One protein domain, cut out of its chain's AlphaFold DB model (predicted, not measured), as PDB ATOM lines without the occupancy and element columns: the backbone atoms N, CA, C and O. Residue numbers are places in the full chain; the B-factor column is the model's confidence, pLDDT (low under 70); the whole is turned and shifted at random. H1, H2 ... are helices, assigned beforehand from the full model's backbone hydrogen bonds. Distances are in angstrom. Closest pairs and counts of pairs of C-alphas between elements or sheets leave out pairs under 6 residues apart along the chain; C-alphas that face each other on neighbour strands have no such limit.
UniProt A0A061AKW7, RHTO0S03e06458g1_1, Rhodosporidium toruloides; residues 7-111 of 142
ATOM      1  N   THR A   7     -49.892  12.045  -1.211       86.12
ATOM      2  CA  THR A   7     -49.847  11.520  -2.578       86.12
ATOM      3  C   THR A   7     -49.800   9.993  -2.555       86.12
ATOM      4  O   THR A   7     -49.357   9.368  -1.594       86.12
ATOM      5  N   ASP A   8     -50.238   9.346  -3.632       84.44
ATOM      6  CA  ASP A   8     -50.157   7.885  -3.748       84.44
ATOM      7  C   ASP A   8     -48.736   7.339  -3.629       84.44
ATOM      8  O   ASP A   8     -48.533   6.250  -3.101       84.44
ATOM      9  N   TYR A   9     -47.745   8.104  -4.081       87.88
ATOM     10  CA  TYR A   9     -46.349   7.740  -3.889       87.88
ATOM     11  C   TYR A   9     -45.966   7.744  -2.404       87.88
ATOM     12  O   TYR A   9     -45.371   6.779  -1.934       87.88
ATOM     13  N   GLN A  10     -46.371   8.770  -1.648       89.19
ATOM     14  CA  GLN A  10     -46.151   8.823  -0.197       89.19
ATOM     15  C   GLN A  10     -46.863   7.670   0.519       89.19
ATOM     16  O   GLN A  10     -46.243   6.965   1.308       89.19
ATOM     17  N   ARG A  11     -48.127   7.394   0.168       89.06
ATOM     18  CA  ARG A  11     -48.885   6.258   0.722       89.06
ATOM     19  C   ARG A  11     -48.211   4.913   0.447       89.06
ATOM     20  O   ARG A  11     -48.231   4.020   1.299       89.06
ATOM     21  N   LEU A  12     -47.633   4.755  -0.744       88.00
ATOM     22  CA  LEU A  12     -46.873   3.566  -1.100       88.00
ATOM     23  C   LEU A  12     -45.603   3.458  -0.250       88.00
ATOM     24  O   LEU A  12     -45.401   2.414   0.364       88.00
ATOM     25  N   GLN A  13     -44.788   4.513  -0.164       91.75
ATOM     26  CA  GLN A  13     -43.556   4.499   0.635       91.75
ATOM     27  C   GLN A  13     -43.837   4.193   2.110       91.75
ATOM     28  O   GLN A  13     -43.224   3.275   2.651       91.75
ATOM     29  N   ASP A  14     -44.849   4.826   2.710       89.94
ATOM     30  CA  ASP A  14     -45.272   4.546   4.089       89.94
ATOM     31  C   ASP A  14     -45.623   3.062   4.293       89.94
ATOM     32  O   ASP A  14     -45.326   2.462   5.328       89.94
ATOM     33  N   SER A  15     -46.264   2.442   3.299       87.25
ATOM     34  CA  SER A  15     -46.622   1.022   3.348       87.25
ATOM     35  C   SER A  15     -45.396   0.116   3.200       87.25
ATOM     36  O   SER A  15     -45.292  -0.900   3.889       87.25
ATOM     37  N   LEU A  16     -44.445   0.480   2.336       89.25
ATOM     38  CA  LEU A  16     -43.194  -0.257   2.154       89.25
ATOM     39  C   LEU A  16     -42.291  -0.153   3.387       89.25
ATOM     40  O   LEU A  16     -41.716  -1.161   3.790       89.25
ATOM     41  N   ASP A  17     -42.212   1.011   4.032       89.25
ATOM     42  CA  ASP A  17     -41.448   1.209   5.269       89.25
ATOM     43  C   ASP A  17     -42.001   0.374   6.417       89.25
ATOM     44  O   ASP A  17     -41.255  -0.292   7.140       89.25
ATOM     45  N   LYS A  18     -43.328   0.303   6.526       86.62
ATOM     46  CA  LYS A  18     -43.981  -0.609   7.461       86.62
ATOM     47  C   LYS A  18     -43.637  -2.075   7.174       86.62
ATOM     48  O   LYS A  18     -43.340  -2.813   8.107       86.62
ATOM     49  N   ILE A  19     -43.590  -2.503   5.911       83.94
ATOM     50  CA  ILE A  19     -43.141  -3.863   5.556       83.94
ATOM     51  C   ILE A  19     -41.665  -4.080   5.925       83.94
ATOM     52  O   ILE A  19     -41.328  -5.117   6.495       83.94
ATOM     53  N   ARG A  20     -40.786  -3.103   5.667       84.44
ATOM     54  CA  ARG A  20     -39.364  -3.160   6.056       84.44
ATOM     55  C   ARG A  20     -39.190  -3.292   7.566       84.44
ATOM     56  O   ARG A  20     -38.278  -3.995   7.993       84.44
ATOM     57  N   SER A  21     -40.074  -2.687   8.362       84.69
ATOM     58  CA  SER A  21     -40.051  -2.819   9.824       84.69
ATOM     59  C   SER A  21     -40.287  -4.255  10.312       84.69
ATOM     60  O   SER A  21     -39.874  -4.583  11.417       84.69
ATOM     61  N   TYR A  22     -40.864  -5.134   9.480       78.25
ATOM     62  CA  TYR A  22     -40.968  -6.579   9.725       78.25
ATOM     63  C   TYR A  22     -39.808  -7.390   9.122       78.25
ATOM     64  O   TYR A  22     -39.770  -8.608   9.233       78.25
ATOM     65  N   GLY A  23     -38.805  -6.741   8.532       68.19
ATOM     66  CA  GLY A  23     -37.640  -7.403   7.937       68.19
ATOM     67  C   GLY A  23     -36.800  -8.242   8.905       68.19
ATOM     68  O   GLY A  23     -36.147  -9.196   8.494       68.19
ATOM     69  N   TRP A  24     -36.840  -7.907  10.198       70.25
ATOM     70  CA  TRP A  24     -36.233  -8.684  11.283       70.25
ATOM     71  C   TRP A  24     -36.842 -10.084  11.448       70.25
ATOM     72  O   TRP A  24     -36.144 -10.980  11.917       70.25
ATOM     73  N   THR A  25     -38.105 -10.296  11.054       69.88
ATOM     74  CA  THR A  25     -38.748 -11.619  11.088       69.88
ATOM     75  C   THR A  25     -38.603 -12.380   9.771       69.88
ATOM     76  O   THR A  25     -38.492 -13.605   9.800       69.88
ATOM     77  N   ASP A  26     -38.568 -11.687   8.627       71.12
ATOM     78  CA  ASP A  26     -38.293 -12.285   7.315       71.12
ATOM     79  C   ASP A  26     -37.595 -11.281   6.377       71.12
ATOM     80  O   ASP A  26     -38.188 -10.304   5.911       71.12
ATOM     81  N   THR A  27     -36.336 -11.559   6.029       73.38
ATOM     82  CA  THR A  27     -35.524 -10.720   5.128       73.38
ATOM     83  C   THR A  27     -36.110 -10.608   3.717       73.38
ATOM     84  O   THR A  27     -35.811  -9.654   2.992       73.38
ATOM     85  N   ARG A  28     -36.995 -11.530   3.316       71.94
ATOM     86  CA  ARG A  28     -37.705 -11.482   2.028       71.94
ATOM     87  C   ARG A  28     -38.708 -10.336   1.965       71.94
ATOM     88  O   ARG A  28     -38.927  -9.802   0.881       71.94
ATOM     89  N   LEU A  29     -39.283  -9.926   3.098       76.44
ATOM     90  CA  LEU A  29     -40.180  -8.768   3.167       76.44
ATOM     91  C   LEU A  29     -39.418  -7.475   2.867       76.44
ATOM     92  O   LEU A  29     -39.889  -6.641   2.093       76.44
ATOM     93  N   THR A  30     -38.197  -7.347   3.392       78.75
ATOM     94  CA  THR A  30     -37.293  -6.240   3.055       78.75
ATOM     95  C   THR A  30     -36.910  -6.263   1.577       78.75
ATOM     96  O   THR A  30     -36.949  -5.222   0.924       78.75
ATOM     97  N   ALA A  31     -36.588  -7.439   1.024       75.00
ATOM     98  CA  ALA A  31     -36.272  -7.582  -0.397       75.00
ATOM     99  C   ALA A  31     -37.459  -7.192  -1.296       75.00
ATOM    100  O   ALA A  31     -37.280  -6.441  -2.253       75.00
ATOM    101  N   PHE A  32     -38.677  -7.627  -0.953       81.62
ATOM    102  CA  PHE A  32     -39.903  -7.225  -1.643       81.62
ATOM    103  C   PHE A  32     -40.112  -5.708  -1.582       81.62
ATOM    104  O   PHE A  32     -40.328  -5.073  -2.614       81.62
ATOM    105  N   ALA A  33     -39.998  -5.107  -0.396       82.25
ATOM    106  CA  ALA A  33     -40.198  -3.672  -0.239       82.25
ATOM    107  C   ALA A  33     -39.170  -2.848  -1.031       82.25
ATOM    108  O   ALA A  33     -39.513  -1.844  -1.656       82.25
ATOM    109  N   ASN A  34     -37.913  -3.293  -1.061       82.62
ATOM    110  CA  ASN A  34     -36.861  -2.656  -1.852       82.62
ATOM    111  C   ASN A  34     -37.093  -2.817  -3.354       82.62
ATOM    112  O   ASN A  34     -36.900  -1.860  -4.098       82.62
ATOM    113  N   PHE A  35     -37.567  -3.982  -3.795       80.56
ATOM    114  CA  PHE A  35     -37.924  -4.216  -5.189       80.56
ATOM    115  C   PHE A  35     -39.043  -3.274  -5.659       80.56
ATOM    116  O   PHE A  35     -38.903  -2.613  -6.687       80.56
ATOM    117  N   VAL A  36     -40.135  -3.154  -4.895       82.25
ATOM    118  CA  VAL A  36     -41.246  -2.259  -5.265       82.25
ATOM    119  C   VAL A  36     -40.791  -0.797  -5.281       82.25
ATOM    120  O   VAL A  36     -41.158  -0.057  -6.192       82.25
ATOM    121  N   ALA A  37     -39.942  -0.388  -4.334       83.56
ATOM    122  CA  ALA A  37     -39.375   0.960  -4.314       83.56
ATOM    123  C   ALA A  37     -38.454   1.241  -5.515       83.56
ATOM    124  O   ALA A  37     -38.446   2.356  -6.023       83.56
ATOM    125  N   GLN A  38     -37.708   0.245  -6.002       79.62
ATOM    126  CA  GLN A  38     -36.910   0.375  -7.226       79.62
ATOM    127  C   GLN A  38     -37.781   0.445  -8.486       79.62
ATOM    128  O   GLN A  38     -37.447   1.172  -9.416       79.62
ATOM    129  N   ALA A  39     -38.901  -0.284  -8.517       77.38
ATOM    130  CA  ALA A  39     -39.842  -0.261  -9.637       77.38
ATOM    131  C   ALA A  39     -40.643   1.052  -9.717       77.38
ATOM    132  O   ALA A  39     -41.000   1.491 -10.810       77.38
ATOM    133  N   VAL A  40     -40.909   1.692  -8.573       84.69
ATOM    134  CA  VAL A  40     -41.570   3.004  -8.482       84.69
ATOM    135  C   VAL A  40     -40.661   3.974  -7.715       84.69
ATOM    136  O   VAL A  40     -40.913   4.266  -6.545       84.69
ATOM    137  N   PRO A  41     -39.587   4.484  -8.350       79.38
ATOM    138  CA  PRO A  41     -38.559   5.254  -7.653       79.38
ATOM    139  C   PRO A  41     -38.997   6.682  -7.320       79.38
ATOM    140  O   PRO A  41     -38.474   7.280  -6.383       79.38
ATOM    141  N   SER A  42     -39.970   7.242  -8.044       81.69
ATOM    142  CA  SER A  42     -40.439   8.615  -7.835       81.69
ATOM    143  C   SER A  42     -41.942   8.770  -8.047       81.69
ATOM    144  O   SER A  42     -42.601   7.916  -8.644       81.69
ATOM    145  N   GLU A  43     -42.484   9.905  -7.600       81.62
ATOM    146  CA  GLU A  43     -43.900  10.239  -7.772       81.62
ATOM    147  C   GLU A  43     -44.324  10.271  -9.248       81.62
ATOM    148  O   GLU A  43     -45.434   9.860  -9.580       81.62
ATOM    149  N   TRP A  44     -43.425  10.680 -10.145       72.75
ATOM    150  CA  TRP A  44     -43.670  10.651 -11.587       72.75
ATOM    151  C   TRP A  44     -43.987   9.239 -12.093       72.75
ATOM    152  O   TRP A  44     -44.983   9.041 -12.786       72.75
ATOM    153  N   HIS A  45     -43.209   8.238 -11.667       77.38
ATOM    154  CA  HIS A  45     -43.436   6.839 -12.044       77.38
ATOM    155  C   HIS A  45     -44.799   6.344 -11.562       77.38
ATOM    156  O   HIS A  45     -45.477   5.602 -12.262       77.38
ATOM    157  N   MET A  46     -45.246   6.816 -10.398       77.12
ATOM    158  CA  MET A  46     -46.565   6.488  -9.868       77.12
ATOM    159  C   MET A  46     -47.715   7.113 -10.675       77.12
ATOM    160  O   MET A  46     -48.816   6.563 -10.681       77.12
ATOM    161  N   ARG A  47     -47.484   8.255 -11.339       71.31
ATOM    162  CA  ARG A  47     -48.488   8.960 -12.158       71.31
ATOM    163  C   ARG A  47     -48.656   8.352 -13.548       71.31
ATOM    164  O   ARG A  47     -49.768   8.346 -14.058       71.31
ATOM    165  N   ILE A  48     -47.583   7.823 -14.134       73.62
ATOM    166  CA  ILE A  48     -47.617   7.196 -15.469       73.62
ATOM    167  C   ILE A  48     -48.114   5.741 -15.446       73.62
ATOM    168  O   ILE A  48     -48.372   5.157 -16.499       73.62
ATOM    169  N   LEU A  49     -48.240   5.131 -14.262       72.00
ATOM    170  CA  LEU A  49     -48.817   3.796 -14.128       72.00
ATOM    171  C   LEU A  49     -50.291   3.804 -14.532       72.00
ATOM    172  O   LEU A  49     -51.074   4.643 -14.087       72.00
ATOM    173  N   MET A  50     -50.695   2.795 -15.307       72.12
ATOM    174  CA  MET A  50     -52.113   2.568 -15.579       72.12
ATOM    175  C   MET A  50     -52.882   2.386 -14.256       72.12
ATOM    176  O   MET A  50     -52.384   1.673 -13.377       72.12
ATOM    177  N   PRO A  51     -54.115   2.913 -14.126       71.94
ATOM    178  CA  PRO A  51     -54.914   2.780 -12.904       71.94
ATOM    179  C   PRO A  51     -55.028   1.330 -12.407       71.94
ATOM    180  O   PRO A  51     -54.758   1.044 -11.246       71.94
ATOM    181  N   ALA A  52     -55.274   0.378 -13.311       66.62
ATOM    182  CA  ALA A  52     -55.349  -1.041 -12.961       66.62
ATOM    183  C   ALA A  52     -54.022  -1.618 -12.423       66.62
ATOM    184  O   ALA A  52     -54.030  -2.521 -11.585       66.62
ATOM    185  N   ALA A  53     -52.873  -1.131 -12.902       71.00
ATOM    186  CA  ALA A  53     -51.563  -1.550 -12.400       71.00
ATOM    187  C   ALA A  53     -51.297  -0.961 -11.009       71.00
ATOM    188  O   ALA A  53     -50.787  -1.654 -10.130       71.00
ATOM    189  N   ARG A  54     -51.714   0.290 -10.798       73.94
ATOM    190  CA  ARG A  54     -51.651   0.980  -9.512       73.94
ATOM    191  C   ARG A  54     -52.479   0.270  -8.439       73.94
ATOM    192  O   ARG A  54     -51.962  -0.005  -7.360       73.94
ATOM    193  N   ASP A  55     -53.716  -0.102  -8.758       75.00
ATOM    194  CA  ASP A  55     -54.610  -0.811  -7.832       75.00
ATOM    195  C   ASP A  55     -54.065  -2.196  -7.464       75.00
ATOM    196  O   ASP A  55     -54.091  -2.599  -6.299       75.00
ATOM    197  N   ARG A  56     -53.507  -2.920  -8.445       76.94
ATOM    198  CA  ARG A  56     -52.830  -4.206  -8.210       76.94
ATOM    199  C   ARG A  56     -51.613  -4.060  -7.306       76.94
ATOM    200  O   ARG A  56     -51.372  -4.926  -6.467       76.94
ATOM    201  N   LEU A  57     -50.845  -2.986  -7.468       82.38
ATOM    202  CA  LEU A  57     -49.674  -2.723  -6.643       82.38
ATOM    203  C   LEU A  57     -50.096  -2.496  -5.186       82.38
ATOM    204  O   LEU A  57     -49.605  -3.192  -4.296       82.38
ATOM    205  N   PHE A  58     -51.062  -1.606  -4.946       82.81
ATOM    206  CA  PHE A  58     -51.564  -1.346  -3.596       82.81
ATOM    207  C   PHE A  58     -52.215  -2.568  -2.948       82.81
ATOM    208  O   PHE A  58     -51.951  -2.837  -1.776       82.81
ATOM    209  N   SER A  59     -53.017  -3.343  -3.684       80.62
ATOM    210  CA  SER A  59     -53.640  -4.552  -3.133       80.62
ATOM    211  C   SER A  59     -52.607  -5.616  -2.759       80.62
ATOM    212  O   SER A  59     -52.721  -6.249  -1.707       80.62
ATOM    213  N   THR A  60     -51.551  -5.765  -3.562       81.00
ATOM    214  CA  THR A  60     -50.448  -6.695  -3.281       81.00
ATOM    215  C   THR A  60     -49.669  -6.266  -2.037       81.00
ATOM    216  O   THR A  60     -49.453  -7.076  -1.137       81.00
ATOM    217  N   VAL A  61     -49.301  -4.983  -1.945       83.75
ATOM    218  CA  VAL A  61     -48.605  -4.421  -0.775       83.75
ATOM    219  C   VAL A  61     -49.454  -4.574   0.491       83.75
ATOM    220  O   VAL A  61     -48.943  -5.025   1.514       83.75
ATOM    221  N   ALA A  62     -50.758  -4.288   0.420       81.44
ATOM    222  CA  ALA A  62     -51.676  -4.445   1.547       81.44
ATOM    223  C   ALA A  62     -51.818  -5.908   2.001       81.44
ATOM    224  O   ALA A  62     -51.850  -6.174   3.200       81.44
ATOM    225  N   THR A  63     -51.864  -6.856   1.059       79.94
ATOM    226  CA  THR A  63     -51.947  -8.299   1.348       79.94
ATOM    227  C   THR A  63     -50.679  -8.808   2.036       79.94
ATOM    228  O   THR A  63     -50.741  -9.569   2.999       79.94
ATOM    229  N   ILE A  64     -49.509  -8.367   1.571       77.06
ATOM    230  CA  ILE A  64     -48.227  -8.756   2.169       77.06
ATOM    231  C   ILE A  64     -48.084  -8.133   3.558       77.06
ATOM    232  O   ILE A  64     -47.750  -8.839   4.510       77.06
ATOM    233  N   TYR A  65     -48.406  -6.847   3.701       76.19
ATOM    234  CA  TYR A  65     -48.374  -6.165   4.991       76.19
ATOM    235  C   TYR A  65     -49.313  -6.815   6.017       76.19
ATOM    236  O   TYR A  65     -48.886  -7.083   7.136       76.19
ATOM    237  N   SER A  66     -50.561  -7.123   5.648       74.00
ATOM    238  CA  SER A  66     -51.514  -7.764   6.563       74.00
ATOM    239  C   SER A  66     -51.067  -9.162   6.987       74.00
ATOM    240  O   SER A  66     -51.248  -9.530   8.147       74.00
ATOM    241  N   SER A  67     -50.410  -9.910   6.093       66.06
ATOM    242  CA  SER A  67     -49.790 -11.181   6.464       66.06
ATOM    243  C   SER A  67     -48.650 -10.976   7.470       66.06
ATOM    244  O   SER A  67     -48.584 -11.703   8.452       66.06
ATOM    245  N   ALA A  68     -47.817  -9.943   7.301       67.12
ATOM    246  CA  ALA A  68     -46.696  -9.633   8.192       67.12
ATOM    247  C   ALA A  68     -47.121  -9.096   9.573       67.12
ATOM    248  O   ALA A  68     -46.469  -9.388  10.572       67.12
ATOM    249  N   ALA A  69     -48.220  -8.342   9.645       63.56
ATOM    250  CA  ALA A  69     -48.599  -7.546  10.815       63.56
ATOM    251  C   ALA A  69     -49.298  -8.309  11.963       63.56
ATOM    252  O   ALA A  69     -49.730  -7.681  12.928       63.56
ATOM    253  N   GLY A  70     -49.424  -9.637  11.911       57.66
ATOM    254  CA  GLY A  70     -50.124 -10.366  12.980       57.66
ATOM    255  C   GLY A  70     -50.117 -11.886  12.887       57.66
ATOM    256  O   GLY A  70     -50.943 -12.539  13.524       57.66
ATOM    257  N   VAL A  71     -49.226 -12.471  12.088       56.00
ATOM    258  CA  VAL A  71     -49.253 -13.905  11.799       56.00
ATOM    259  C   VAL A  71     -47.902 -14.533  12.147       56.00
ATOM    260  O   VAL A  71     -46.849 -13.984  11.837       56.00
ATOM    261  N   SER A  72     -47.925 -15.696  12.815       50.56
ATOM    262  CA  SER A  72     -46.719 -16.498  13.074       50.56
ATOM    263  C   SER A  72     -45.926 -16.707  11.780       50.56
ATOM    264  O   SER A  72     -46.526 -16.999  10.745       50.56
ATOM    265  N   SER A  73     -44.592 -16.591  11.846       49.06
ATOM    266  CA  SER A  73     -43.659 -16.671  10.702       49.06
ATOM    267  C   SER A  73     -43.950 -17.841   9.744       49.06
ATOM    268  O   SER A  73     -43.825 -17.711   8.528       49.06
ATOM    269  N   SER A  74     -44.441 -18.969  10.268       49.31
ATOM    270  CA  SER A  74     -44.808 -20.162   9.491       49.31
ATOM    271  C   SER A  74     -46.013 -19.992   8.553       49.31
ATOM    272  O   SER A  74     -46.196 -20.808   7.651       49.31
ATOM    273  N   ARG A  75     -46.830 -18.956   8.754       45.75
ATOM    274  CA  ARG A  75     -48.057 -18.650   8.000       45.75
ATOM    275  C   ARG A  75     -47.968 -17.327   7.231       45.75
ATOM    276  O   ARG A  75     -48.947 -16.932   6.600       45.75
ATOM    277  N   LEU A  76     -46.817 -16.650   7.278       52.97
ATOM    278  CA  LEU A  76     -46.549 -15.500   6.420       52.97
ATOM    279  C   LEU A  76     -46.630 -15.934   4.959       52.97
ATOM    280  O   LEU A  76     -46.114 -16.992   4.582       52.97
ATOM    281  N   PHE A  77     -47.294 -15.122   4.136       53.19
ATOM    282  CA  PHE A  77     -47.410 -15.389   2.712       53.19
ATOM    283  C   PHE A  77     -46.007 -15.319   2.106       53.19
ATOM    284  O   PHE A  77     -45.449 -14.239   1.937       53.19
ATOM    285  N   LYS A  78     -45.403 -16.477   1.823       52.75
ATOM    286  CA  LYS A  78     -44.089 -16.537   1.181       52.75
ATOM    287  C   LYS A  78     -44.258 -16.020  -0.248       52.75
ATOM    288  O   LYS A  78     -44.960 -16.672  -1.020       52.75
ATOM    289  N   PRO A  79     -43.613 -14.910  -0.645       51.47
ATOM    290  CA  PRO A  79     -43.656 -14.450  -2.023       51.47
ATOM    291  C   PRO A  79     -42.708 -15.328  -2.856       51.47
ATOM    292  O   PRO A  79     -41.651 -14.886  -3.290       51.47
ATOM    293  N   SER A  80     -43.039 -16.612  -3.020       45.66
ATOM    294  CA  SER A  80     -42.226 -17.566  -3.786       45.66
ATOM    295  C   SER A  80     -42.321 -17.312  -5.290       45.66
ATOM    296  O   SER A  80     -41.341 -17.474  -6.001       45.66
ATOM    297  N   SER A  81     -43.458 -16.815  -5.778       45.00
ATOM    298  CA  SER A  81     -43.693 -16.609  -7.212       45.00
ATOM    299  C   SER A  81     -43.109 -15.310  -7.777       45.00
ATOM    300  O   SER A  81     -42.885 -15.218  -8.983       45.00
ATOM    301  N   TYR A  82     -42.844 -14.297  -6.944       45.62
ATOM    302  CA  TYR A  82     -42.414 -12.979  -7.436       45.62
ATOM    303  C   TYR A  82     -40.899 -12.888  -7.668       45.62
ATOM    304  O   TYR A  82     -40.466 -12.221  -8.603       45.62
ATOM    305  N   VAL A  83     -40.091 -13.592  -6.865       45.72
ATOM    306  CA  VAL A  83     -38.624 -13.631  -7.018       45.72
ATOM    307  C   VAL A  83     -38.212 -14.561  -8.166       45.72
ATOM    308  O   VAL A  83     -37.355 -14.197  -8.967       45.72
ATOM    309  N   GLU A  84     -38.874 -15.710  -8.321       44.81
ATOM    310  CA  GLU A  84     -38.676 -16.599  -9.480       44.81
ATOM    311  C   GLU A  84     -39.237 -15.984 -10.772       44.81
ATOM    312  O   GLU A  84     -38.632 -16.081 -11.838       44.81
ATOM    313  N   GLY A  85     -40.359 -15.262 -10.680       48.69
ATOM    314  CA  GLY A  85     -40.883 -14.474 -11.792       48.69
ATOM    315  C   GLY A  85     -39.971 -13.310 -12.186       48.69
ATOM    316  O   GLY A  85     -39.971 -12.913 -13.347       48.69
ATOM    317  N   HIS A  86     -39.174 -12.770 -11.260       47.25
ATOM    318  CA  HIS A  86     -38.271 -11.650 -11.523       47.25
ATOM    319  C   HIS A  86     -37.088 -12.048 -12.406       47.25
ATOM    320  O   HIS A  86     -36.810 -11.343 -13.375       47.25
ATOM    321  N   SER A  87     -36.436 -13.185 -12.137       55.78
ATOM    322  CA  SER A  87     -35.369 -13.691 -13.012       55.78
ATOM    323  C   SER A  87     -35.916 -14.034 -14.398       55.78
ATOM    324  O   SER A  87     -35.369 -13.584 -15.400       55.78
ATOM    325  N   ALA A  88     -37.062 -14.716 -14.465       55.19
ATOM    326  CA  ALA A  88     -37.716 -15.042 -15.729       55.19
ATOM    327  C   ALA A  88     -38.180 -13.794 -16.511       55.19
ATOM    328  O   ALA A  88     -38.108 -13.765 -17.739       55.19
ATOM    329  N   ASN A  89     -38.646 -12.746 -15.823       52.78
ATOM    330  CA  ASN A  89     -39.050 -11.490 -16.458       52.78
ATOM    331  C   ASN A  89     -37.852 -10.632 -16.879       52.78
ATOM    332  O   ASN A  89     -37.941  -9.963 -17.905       52.78
ATOM    333  N   LEU A  90     -36.738 -10.665 -16.140       61.19
ATOM    334  CA  LEU A  90     -35.476 -10.045 -16.553       61.19
ATOM    335  C   LEU A  90     -34.928 -10.702 -17.822       61.19
ATOM    336  O   LEU A  90     -34.524  -9.995 -18.745       61.19
ATOM    337  N   GLU A  91     -34.968 -12.033 -17.895       66.44
ATOM    338  CA  GLU A  91     -34.574 -12.795 -19.083       66.44
ATOM    339  C   GLU A  91     -35.441 -12.402 -20.294       66.44
ATOM    340  O   GLU A  91     -34.926 -12.033 -21.349       66.44
ATOM    341  N   LYS A  92     -36.769 -12.352 -20.107       63.84
ATOM    342  CA  LYS A  92     -37.715 -11.897 -21.141       63.84
ATOM    343  C   LYS A  92     -37.492 -10.444 -21.555       63.84
ATOM    344  O   LYS A  92     -37.624 -10.123 -22.732       63.84
ATOM    345  N   LEU A  93     -37.163  -9.555 -20.616       64.62
ATOM    346  CA  LEU A  93     -36.837  -8.158 -20.916       64.62
ATOM    347  C   LEU A  93     -35.580  -8.055 -21.782       64.62
ATOM    348  O   LEU A  93     -35.583  -7.305 -22.755       64.62
ATOM    349  N   ARG A  94     -34.542  -8.847 -21.486       70.62
ATOM    350  CA  ARG A  94     -33.331  -8.922 -22.316       70.62
ATOM    351  C   ARG A  94     -33.632  -9.458 -23.712       70.62
ATOM    352  O   ARG A  94     -33.163  -8.878 -24.693       70.62
ATOM    353  N   GLU A  95     -34.440 -10.510 -23.828       75.94
ATOM    354  CA  GLU A  95     -34.875 -11.028 -25.132       75.94
ATOM    355  C   GLU A  95     -35.660  -9.983 -25.932       75.94
ATOM    356  O   GLU A  95     -35.383  -9.769 -27.112       75.94
ATOM    357  N   LEU A  96     -36.619  -9.303 -25.298       65.69
ATOM    358  CA  LEU A  96     -37.423  -8.267 -25.945       65.69
ATOM    359  C   LEU A  96     -36.566  -7.081 -26.387       65.69
ATOM    360  O   LEU A  96     -36.736  -6.601 -27.503       65.69
ATOM    361  N   GLN A  97     -35.619  -6.644 -25.557       62.25
ATOM    362  CA  GLN A  97     -34.681  -5.581 -25.906       62.25
ATOM    363  C   GLN A  97     -33.778  -5.989 -27.077       62.25
ATOM    364  O   GLN A  97     -33.543  -5.197 -27.987       62.25
ATOM    365  N   THR A  98     -33.329  -7.244 -27.102       79.12
ATOM    366  CA  THR A  98     -32.529  -7.788 -28.206       79.12
ATOM    367  C   THR A  98     -33.332  -7.823 -29.506       79.12
ATOM    368  O   THR A  98     -32.862  -7.329 -30.530       79.12
ATOM    369  N   ARG A  99     -34.574  -8.321 -29.466       69.88
ATOM    370  CA  ARG A  99     -35.483  -8.316 -30.624       69.88
ATOM    371  C   ARG A  99     -35.822  -6.904 -31.087       69.88
ATOM    372  O   ARG A  99     -35.883  -6.658 -32.285       69.88
ATOM    373  N   PHE A 100     -36.015  -5.970 -30.160       69.44
ATOM    374  CA  PHE A 100     -36.252  -4.567 -30.486       69.44
ATOM    375  C   PHE A 100     -35.051  -3.951 -31.209       69.44
ATOM    376  O   PHE A 100     -35.228  -3.304 -32.235       69.44
ATOM    377  N   ASN A 101     -33.828  -4.209 -30.739       66.44
ATOM    378  CA  ASN A 101     -32.610  -3.739 -31.400       66.44
ATOM    379  C   ASN A 101     -32.424  -4.364 -32.791       66.44
ATOM    380  O   ASN A 101     -32.034  -3.665 -33.723       66.44
ATOM    381  N   GLN A 102     -32.761  -5.645 -32.959       72.38
ATOM    382  CA  GLN A 102     -32.759  -6.310 -34.267       72.38
ATOM    383  C   GLN A 102     -33.791  -5.694 -35.220       72.38
ATOM    384  O   GLN A 102     -33.463  -5.380 -36.361       72.38
ATOM    385  N   LEU A 103     -35.020  -5.462 -34.748       69.38
ATOM    386  CA  LEU A 103     -36.068  -4.798 -35.526       69.38
ATOM    387  C   LEU A 103     -35.684  -3.362 -35.883       69.38
ATOM    388  O   LEU A 103     -35.954  -2.925 -36.995       69.38
ATOM    389  N   LYS A 104     -35.021  -2.642 -34.973       64.38
ATOM    390  CA  LYS A 104     -34.489  -1.300 -35.220       64.38
ATOM    391  C   LYS A 104     -33.442  -1.315 -36.335       64.38
ATOM    392  O   LYS A 104     -33.561  -0.523 -37.259       64.38
ATOM    393  N   GLN A 105     -32.486  -2.244 -36.303       65.56
ATOM    394  CA  GLN A 105     -31.486  -2.401 -37.369       65.56
ATOM    395  C   GLN A 105     -32.116  -2.804 -38.709       65.56
ATOM    396  O   GLN A 105     -31.715  -2.304 -39.758       65.56
ATOM    397  N   GLN A 106     -33.129  -3.675 -38.690       65.81
ATOM    398  CA  GLN A 106     -33.886  -4.033 -39.890       65.81
ATOM    399  C   GLN A 106     -34.646  -2.829 -40.448       65.81
ATOM    400  O   GLN A 106     -34.585  -2.579 -41.646       65.81
ATOM    401  N   LEU A 107     -35.309  -2.044 -39.597       57.69
ATOM    402  CA  LEU A 107     -35.980  -0.805 -39.989       57.69
ATOM    403  C   LEU A 107     -34.983   0.212 -40.554       57.69
ATOM    404  O   LEU A 107     -35.220   0.726 -41.638       57.69
ATOM    405  N   GLU A 108     -33.846   0.447 -39.896       53.53
ATOM    406  CA  GLU A 108     -32.771   1.324 -40.390       53.53
ATOM    407  C   GLU A 108     -32.227   0.859 -41.754       53.53
ATOM    408  O   GLU A 108     -32.012   1.687 -42.636       53.53
ATOM    409  N   GLY A 109     -32.099  -0.454 -41.982       50.69
ATOM    410  CA  GLY A 109     -31.752  -1.016 -43.294       50.69
ATOM    411  C   GLY A 109     -32.853  -0.863 -44.355       50.69
ATOM    412  O   GLY A 109     -32.558  -0.653 -45.533       50.69
ATOM    413  N   THR A 110     -34.125  -0.908 -43.945       46.16
ATOM    414  CA  THR A 110     -35.297  -0.824 -44.837       46.16
ATOM    415  C   THR A 110     -35.707   0.625 -45.146       46.16
ATOM    416  O   THR A 110     -36.298   0.885 -46.188       46.16
ATOM    417  N   HIS A 111     -35.338   1.599 -44.305       38.94
ATOM    418  CA  HIS A 111     -35.608   3.032 -44.502       38.94
ATOM    419  C   HIS A 111     -34.784   3.691 -45.625       38.94
ATOM    420  O   HIS A 111     -34.979   4.873 -45.907       38.94
TER     421      HIS A 111
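Overview. This is residues 7 to 111 of the 142 residues of the protein "RHTO0S03e06458g1_1" of Rhodosporidium toruloides (UniProt A0A061AKW7). Three helices, H1, H2 and H4, lie side by side as a small bundle with their centres in a triangle; the short H3 sits at one end of it, and most of the long H5 sticks out from this body as an arm, residues 87 to 111. H1 is the hub of the body, and H2 and H4 are near each other beside it. The printed part has 105 residues with five named helices, H1 to H5 in order along the chain, and no named strand; its class is all helix. The whole is loose, with a radius of gyration of the C-alphas of 17.6 A, and elongated, spanning 60 by 31 by 20 A, the arm making much of the length.

Along the chain. H1 is residues 8 to 21, 20.0 A from first to last C-alpha, and begins with C-alpha 8 at (-50.157, 7.885, -3.748). H2 is residues 27 to 39, 18.6 A long. H3 is residues 43 to 48, 9.1 A long. H4 is residues 51 to 68, 25.8 A long, and ends with C-alpha 68 at (-46.696, -9.633, 8.192). H5, the longest, is residues 80 to 110, 44.9 A long, and ends with C-alpha 110 at (-35.297, -0.824, -44.837).

Arrangement. H1, the hub, touches H2, H3 and H4. H1 and H2 form a helical hairpin, at a shallow tilt of 20 degrees, opposite ways; their closest C-alphas, those of Arg 20 and Thr 30, are 4.8 A apart. H1 and H4 run the same way at a shallow tilt of 23 degrees, with the C-alphas of Ile 19 and Tyr 65 closest at 5.7 A. With residues 8 to 9 alone H1 touches H3, at a steep tilt of 61 degrees; the C-alphas of Tyr 9 and Glu 43 are closest at 5.2 A. H3 and H4 are close but not clearly touching, with the C-alphas of Met 46 and Arg 54 closest at 7.5 A. H2 and H3 are only just apart, at 8.3 A. H5 touches no helix but is near H2, with 7 pairs of C-alphas within 10 A, and has a kink of 26 degrees near residue 88. Every O i to N i+4 pair is within hydrogen-bond range in H1, H2, H3 and H4, and 26 of 27 are in H5.

Size, cuts and confidence. The C-alphas farthest apart, those of Ser 72 and His 111, are 61.8 A apart. Without residues 87 to 111, which stand free, the body spans 37 by 25 by 18 A. The printed part has no cut. The link from H4 to H5, 11 residues, is long; the other three are tight. Mean pLDDT of the printed part is 70.2, and 44 residues are under 70, among them residues 67 to 93 and 103 to 111.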